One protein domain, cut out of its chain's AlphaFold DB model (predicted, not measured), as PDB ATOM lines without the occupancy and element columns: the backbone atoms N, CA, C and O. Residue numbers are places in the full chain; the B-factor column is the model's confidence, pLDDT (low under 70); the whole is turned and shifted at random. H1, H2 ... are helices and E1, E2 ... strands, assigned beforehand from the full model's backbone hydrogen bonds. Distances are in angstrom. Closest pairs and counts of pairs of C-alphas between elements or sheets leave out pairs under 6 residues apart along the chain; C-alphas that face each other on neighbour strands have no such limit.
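This is residues 64 to 117 of the 345 residues of an uncharacterized protein of Puccinia sorghi (UniProt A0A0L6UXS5). A narrow two-stranded ribbon, E1 and E2, has one helix, H1, near E1, and a long loop, residues 73 to 89, folds back so that residues 85 to 86 pair with E1. Both ends of the printed part lie at one end of the long axis. The printed part has 54 residues, under half in named elements, in the order E1, H1, E2; the class is mixed, and the sheet, E1 - E2, is antiparallel. It is only just compact, close to loose, with a radius of gyration of the C-alphas of 11.7 A, and elongated, spanning 38 by 21 by 17 A.

E1, residues 68 to 72, and E2, residues 109 to 113, are antiparallel neighbours at 158 degrees; N 70 and O 111 are within hydrogen-bond range at 2.8 A. The closest C-alphas of E1 and H1, residues 90 to 102, are those of Ala 71 and Trp 96, 7.4 A apart. Every O i to N i+4 pair in H1 is within hydrogen-bond range.

E1 measures 13.2 A from C-alpha 68 at (160.656, 146.677, 165.123), H1 18.2 A, and E2 12.7 A to C-alpha 113 at (159.810, 147.013, 160.174).

The farthest C-alphas, Asn 102 and Pro 117, are 38.1 A apart. The printed part has no cut; the link from E1 to H1 is long. Residues 64 to 65 have pLDDT under 70.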
ATOM      1  N   HIS A  64     172.557 141.943 165.219       51.25
ATOM      2  CA  HIS A  64     171.246 141.443 164.846       51.25
ATOM      3  C   HIS A  64     170.439 142.635 164.328       51.25
ATOM      4  O   HIS A  64     170.422 143.675 164.995       51.25
ATOM      5  N   PRO A  65     169.824 142.541 163.139       58.09
ATOM      6  CA  PRO A  65     168.992 143.623 162.649       58.09
ATOM      7  C   PRO A  65     167.906 143.891 163.691       58.09
ATOM      8  O   PRO A  65     167.213 142.964 164.112       58.09
ATOM      9  N   THR A  66     167.793 145.140 164.140       70.12
ATOM     10  CA  THR A  66     166.749 145.552 165.077       70.12
ATOM     11  C   THR A  66     165.410 145.408 164.370       70.12
ATOM     12  O   THR A  66     165.081 146.172 163.464       70.12
ATOM     13  N   ILE A  67     164.677 144.359 164.724       80.81
ATOM     14  CA  ILE A  67     163.336 144.106 164.220       80.81
ATOM     15  C   ILE A  67     162.372 144.916 165.084       80.81
ATOM     16  O   ILE A  67     162.263 144.677 166.283       80.81
ATOM     17  N   GLU A  68     161.670 145.858 164.470       86.19
ATOM     18  CA  GLU A  68     160.656 146.677 165.123       86.19
ATOM     19  C   GLU A  68     159.259 146.170 164.743       86.19
ATOM     20  O   GLU A  68     158.960 145.928 163.571       86.19
ATOM     21  N   TRP A  69     158.388 146.014 165.738       88.44
ATOM     22  CA  TRP A  69     156.993 145.625 165.547       88.44
ATOM     23  C   TRP A  69     156.094 146.830 165.813       88.44
ATOM     24  O   TRP A  69     156.108 147.379 166.913       88.44
ATOM     25  N   LEU A  70     155.306 147.241 164.819       90.62
ATOM     26  CA  LEU A  70     154.404 148.389 164.914       90.62
ATOM     27  C   LEU A  70     152.940 147.942 164.911       90.62
ATOM     28  O   LEU A  70     152.471 147.320 163.954       90.62
ATOM     29  N   ALA A  71     152.211 148.304 165.966       90.44
ATOM     30  CA  ALA A  71     150.785 148.040 166.112       90.44
ATOM     31  C   ALA A  71     149.946 149.183 165.557       90.44
ATOM     32  O   ALA A  71     150.209 150.353 165.839       90.44
ATOM     33  N   THR A  72     148.867 148.858 164.851       91.62
ATOM     34  CA  THR A  72     147.844 149.844 164.501       91.62
ATOM     35  C   THR A  72     146.439 149.260 164.592       91.62
ATOM     36  O   THR A  72     146.193 148.107 164.231       91.62
ATOM     37  N   ILE A  73     145.499 150.077 165.065       90.50
ATOM     38  CA  ILE A  73     144.070 149.765 165.112       90.50
ATOM     39  C   ILE A  73     143.315 150.918 164.433       90.50
ATOM     40  O   ILE A  73     143.452 152.074 164.848       90.50
ATOM     41  N   PRO A  74     142.506 150.652 163.391       86.25
ATOM     42  CA  PRO A  74     141.769 151.701 162.698       86.25
ATOM     43  C   PRO A  74     140.830 152.481 163.626       86.25
ATOM     44  O   PRO A  74     139.941 151.910 164.263       86.25
ATOM     45  N   ILE A  75     140.971 153.814 163.620       86.81
ATOM     46  CA  ILE A  75     140.071 154.761 164.308       86.81
ATOM     47  C   ILE A  75     140.167 154.668 165.850       86.81
ATOM     48  O   ILE A  75     139.395 155.300 166.562       86.81
ATOM     49  N   THR A  76     141.144 153.939 166.393       87.62
ATOM     50  CA  THR A  76     141.364 153.859 167.842       87.62
ATOM     51  C   THR A  76     142.485 154.818 168.254       87.62
ATOM     52  O   THR A  76     143.612 154.672 167.770       87.62
ATOM     53  N   PRO A  77     142.216 155.799 169.138       84.25
ATOM     54  CA  PRO A  77     143.257 156.660 169.701       84.25
ATOM     55  C   PRO A  77     144.360 155.826 170.369       84.25
ATOM     56  O   PRO A  77     144.061 154.778 170.932       84.25
ATOM     57  N   ARG A  78     145.614 156.295 170.337       86.88
ATOM     58  CA  ARG A  78     146.838 155.598 170.807       86.88
ATOM     59  C   ARG A  78     147.395 154.537 169.854       86.88
ATOM     60  O   ARG A  78     148.580 154.232 169.942       86.88
ATOM     61  N   PHE A  79     146.582 154.010 168.938       89.06
ATOM     62  CA  PHE A  79     146.994 152.994 167.964       89.06
ATOM     63  C   PHE A  79     146.807 153.464 166.515       89.06
ATOM     64  O   PHE A  79     146.675 152.651 165.594       89.06
ATOM     65  N   LEU A  80     146.784 154.779 166.273       87.81
ATOM     66  CA  LEU A  80     146.736 155.307 164.914       87.81
ATOM     67  C   LEU A  80     148.096 155.116 164.236       87.81
ATOM     68  O   LEU A  80     149.145 155.141 164.872       87.81
ATOM     69  N   LYS A  81     148.109 155.025 162.903       85.56
ATOM     70  CA  LYS A  81     149.357 154.881 162.129       85.56
ATOM     71  C   LYS A  81     150.374 156.005 162.386       85.56
ATOM     72  O   LYS A  81     151.574 155.787 162.259       85.56
ATOM     73  N   LYS A  82     149.895 157.197 162.752       87.69
ATOM     74  CA  LYS A  82     150.734 158.344 163.131       87.69
ATOM     75  C   LYS A  82     151.387 158.189 164.511       87.69
ATOM     76  O   LYS A  82     152.424 158.800 164.735       87.69
ATOM     77  N   ASP A  83     150.795 157.380 165.392       87.38
ATOM     78  CA  ASP A  83     151.248 157.199 166.774       87.38
ATOM     79  C   ASP A  83     152.462 156.254 166.843       87.38
ATOM     80  O   ASP A  83     153.203 156.301 167.817       87.38
ATOM     81  N   LYS A  84     152.694 155.439 165.795       86.06
ATOM     82  CA  LYS A  84     153.818 154.487 165.676       86.06
ATOM     83  C   LYS A  84     154.017 153.654 166.953       86.06
ATOM     84  O   LYS A  84     155.099 153.629 167.525       86.06
ATOM     85  N   PHE A  85     152.962 152.990 167.415       88.62
ATOM     86  CA  PHE A  85     153.023 152.209 168.648       88.62
ATOM     87  C   PHE A  85     153.974 151.009 168.503       88.62
ATOM     88  O   PHE A  85     153.703 150.106 167.709       88.62
ATOM     89  N   HIS A  86     155.065 151.001 169.271       86.94
ATOM     90  CA  HIS A  86     156.061 149.929 169.286       86.94
ATOM     91  C   HIS A  86     155.632 148.790 170.225       86.94
ATOM     92  O   HIS A  86     155.354 149.009 171.403       86.94
ATOM     93  N   MET A  87     155.589 147.561 169.706       88.56
ATOM     94  CA  MET A  87     155.314 146.348 170.480       88.56
ATOM     95  C   MET A  87     156.620 145.661 170.874       88.56
ATOM     96  O   MET A  87     157.104 144.773 170.178       88.56
ATOM     97  N   GLU A  88     157.194 146.088 171.997       84.88
ATOM     98  CA  GLU A  88     158.453 145.531 172.517       84.88
ATOM     99  C   GLU A  88     158.235 144.508 173.640       84.88
ATOM    100  O   GLU A  88     159.069 143.632 173.861       84.88
ATOM    101  N   THR A  89     157.104 144.585 174.345       86.50
ATOM    102  CA  THR A  89     156.797 143.730 175.495       86.50
ATOM    103  C   THR A  89     155.529 142.912 175.281       86.50
ATOM    104  O   THR A  89     154.599 143.317 174.582       86.50
ATOM    105  N   ASN A  90     155.447 141.764 175.960       86.00
ATOM    106  CA  ASN A  90     154.238 140.937 175.961       86.00
ATOM    107  C   ASN A  90     153.020 141.695 176.529       86.00
ATOM    108  O   ASN A  90     151.903 141.537 176.049       86.00
ATOM    109  N   SER A  91     153.234 142.574 177.513       89.06
ATOM    110  CA  SER A  91     152.165 143.422 178.050       89.06
ATOM    111  C   SER A  91     151.609 144.395 177.008       89.06
ATOM    112  O   SER A  91     150.399 144.574 176.949       89.06
ATOM    113  N   ALA A  92     152.461 144.974 176.154       87.75
ATOM    114  CA  ALA A  92     152.031 145.868 175.080       87.75
ATOM    115  C   ALA A  92     151.219 145.130 174.001       87.75
ATOM    116  O   ALA A  92     150.262 145.684 173.465       87.75
ATOM    117  N   TYR A  93     151.567 143.873 173.712       89.25
ATOM    118  CA  TYR A  93     150.801 143.016 172.804       89.25
ATOM    119  C   TYR A  93     149.407 142.683 173.356       89.25
ATOM    120  O   TYR A  93     148.414 142.780 172.634       89.25
ATOM    121  N   ILE A  94     149.325 142.327 174.642       91.00
ATOM    122  CA  ILE A  94     148.049 142.031 175.304       91.00
ATOM    123  C   ILE A  94     147.177 143.293 175.383       91.00
ATOM    124  O   ILE A  94     146.019 143.230 174.985       91.00
ATOM    125  N   ASP A  95     147.732 144.445 175.785       92.31
ATOM    126  CA  ASP A  95     147.014 145.736 175.820       92.31
ATOM    127  C   ASP A  95     146.461 146.116 174.436       92.31
ATOM    128  O   ASP A  95     145.316 146.557 174.306       92.31
ATOM    129  N   TRP A  96     147.239 145.879 173.373       93.19
ATOM    130  CA  TRP A  96     146.801 146.094 171.995       93.19
ATOM    131  C   TRP A  96     145.623 145.187 171.602       93.19
ATOM    132  O   TRP A  96     144.626 145.680 171.064       93.19
ATOM    133  N   LEU A  97     145.696 143.884 171.898       91.19
ATOM    134  CA  LEU A  97     144.618 142.935 171.602       91.19
ATOM    135  C   LEU A  97     143.353 143.201 172.422       91.19
ATOM    136  O   LEU A  97     142.254 143.202 171.865       91.19
ATOM    137  N   GLU A  98     143.488 143.453 173.722       92.88
ATOM    138  CA  GLU A  98     142.359 143.784 174.593       92.88
ATOM    139  C   GLU A  98     141.695 145.085 174.146       92.88
ATOM    140  O   GLU A  98     140.469 145.160 174.061       92.88
ATOM    141  N   THR A  99     142.485 146.093 173.762       92.88
ATOM    142  CA  THR A  99     141.947 147.337 173.205       92.88
ATOM    143  C   THR A  99     141.178 147.088 171.906       92.88
ATOM    144  O   THR A  99     140.107 147.664 171.705       92.88
ATOM    145  N   ALA A 100     141.680 146.223 171.022       91.94
ATOM    146  CA  ALA A 100     140.988 145.865 169.788       91.94
ATOM    147  C   ALA A 100     139.663 145.130 170.044       91.94
ATOM    148  O   ALA A 100     138.648 145.465 169.426       91.94
ATOM    149  N   ALA A 101     139.669 144.179 170.984       90.44
ATOM    150  CA  ALA A 101     138.491 143.424 171.393       90.44
ATOM    151  C   ALA A 101     137.435 144.337 172.036       90.44
ATOM    152  O   ALA A 101     136.280 144.329 171.618       90.44
ATOM    153  N   ASN A 102     137.842 145.204 172.969       91.94
ATOM    154  CA  ASN A 102     136.960 146.176 173.623       91.94
ATOM    155  C   ASN A 102     136.371 147.191 172.630       91.94
ATOM    156  O   ASN A 102     135.249 147.664 172.806       91.94
ATOM    157  N   ALA A 103     137.108 147.514 171.565       89.25
ATOM    158  CA  ALA A 103     136.652 148.389 170.492       89.25
ATOM    159  C   ALA A 103     135.839 147.663 169.397       89.25
ATOM    160  O   ALA A 103     135.513 148.294 168.386       89.25
ATOM    161  N   ASN A 104     135.525 146.369 169.574       90.44
ATOM    162  CA  ASN A 104     134.818 145.511 168.615       90.44
ATOM    163  C   ASN A 104     135.399 145.587 167.192       90.44
ATOM    164  O   ASN A 104     134.670 145.682 166.200       90.44
ATOM    165  N   LYS A 105     136.731 145.597 167.077       88.00
ATOM    166  CA  LYS A 105     137.417 145.673 165.783       88.00
ATOM    167  C   LYS A 105     137.600 144.271 165.218       88.00
ATOM    168  O   LYS A 105     138.213 143.419 165.849       88.00
ATOM    169  N   SER A 106     137.091 144.054 164.009       83.44
ATOM    170  CA  SER A 106     137.273 142.803 163.264       83.44
ATOM    171  C   SER A 106     138.656 142.690 162.622       83.44
ATOM    172  O   SER A 106     139.108 141.589 162.334       83.44
ATOM    173  N   GLU A 107     139.326 143.823 162.396       83.00
ATOM    174  CA  GLU A 107     140.624 143.889 161.730       83.00
ATOM    175  C   GLU A 107     141.587 144.792 162.501       83.00
ATOM    176  O   GLU A 107     141.280 145.941 162.842       83.00
ATOM    177  N   VAL A 108     142.787 144.268 162.735       88.50
ATOM    178  CA  VAL A 108     143.917 144.982 163.324       88.50
ATOM    179  C   VAL A 108     145.154 144.748 162.470       88.50
ATOM    180  O   VAL A 108     145.268 143.731 161.793       88.50
ATOM    181  N   ASN A 109     146.081 145.701 162.478       88.31
ATOM    182  CA  ASN A 109     147.246 145.668 161.603       88.31
ATOM    183  C   ASN A 109     148.526 145.666 162.434       88.31
ATOM    184  O   ASN A 109     148.739 146.557 163.257       88.31
ATOM    185  N   MET A 110     149.400 144.701 162.160       89.88
ATOM    186  CA  MET A 110     150.741 144.622 162.729       89.88
ATOM    187  C   MET A 110     151.762 144.670 161.593       89.88
ATOM    188  O   MET A 110     151.708 143.863 160.665       89.88
ATOM    189  N   ALA A 111     152.677 145.632 161.651       85.38
ATOM    190  CA  ALA A 111     153.724 145.804 160.654       85.38
ATOM    191  C   ALA A 111     155.084 145.434 161.244       85.38
ATOM    192  O   ALA A 111     155.461 145.924 162.306       85.38
ATOM    193  N   LEU A 112     155.820 144.594 160.519       85.69
ATOM    194  CA  LEU A 112     157.208 144.275 160.811       85.69
ATOM    195  C   LEU A 112     158.108 145.248 160.051       85.69
ATOM    196  O   LEU A 112     158.145 145.220 158.817       85.69
ATOM    197  N   THR A 113     158.827 146.106 160.762       81.19
ATOM    198  CA  THR A 113     159.810 147.013 160.174       81.19
ATOM    199  C   THR A 113     161.214 146.556 160.523       81.19
ATOM    200  O   THR A 113     161.538 146.262 161.666       81.19
ATOM    201  N   MET A 114     162.064 146.486 159.507       81.44
ATOM    202  CA  MET A 114     163.498 146.287 159.675       81.44
ATOM    203  C   MET A 114     164.215 147.429 158.963       81.44
ATOM    204  O   MET A 114     163.793 147.798 157.857       81.44
ATOM    205  N   PRO A 115     165.298 147.973 159.541       75.88
ATOM    206  CA  PRO A 115     166.198 148.857 158.823       75.88
ATOM    207  C   PRO A 115     166.599 148.210 157.499       75.88
ATOM    208  O   PRO A 115     166.988 147.041 157.457       75.88
ATOM    209  N   ASN A 116     166.469 148.953 156.401       74.31
ATOM    210  CA  ASN A 116     166.816 148.438 155.085       74.31
ATOM    211  C   ASN A 116     168.315 148.087 155.068       74.31
ATOM    212  O   ASN A 116     169.146 148.997 155.172       74.31
ATOM    213  N   PRO A 117     168.693 146.810 154.881       71.12
ATOM    214  CA  PRO A 117     170.097 146.409 154.910       71.12
ATOM    215  C   PRO A 117     170.910 147.114 153.818       71.12
ATOM    216  O   PRO A 117     172.098 147.362 153.994       71.12
TER     217      PRO A 117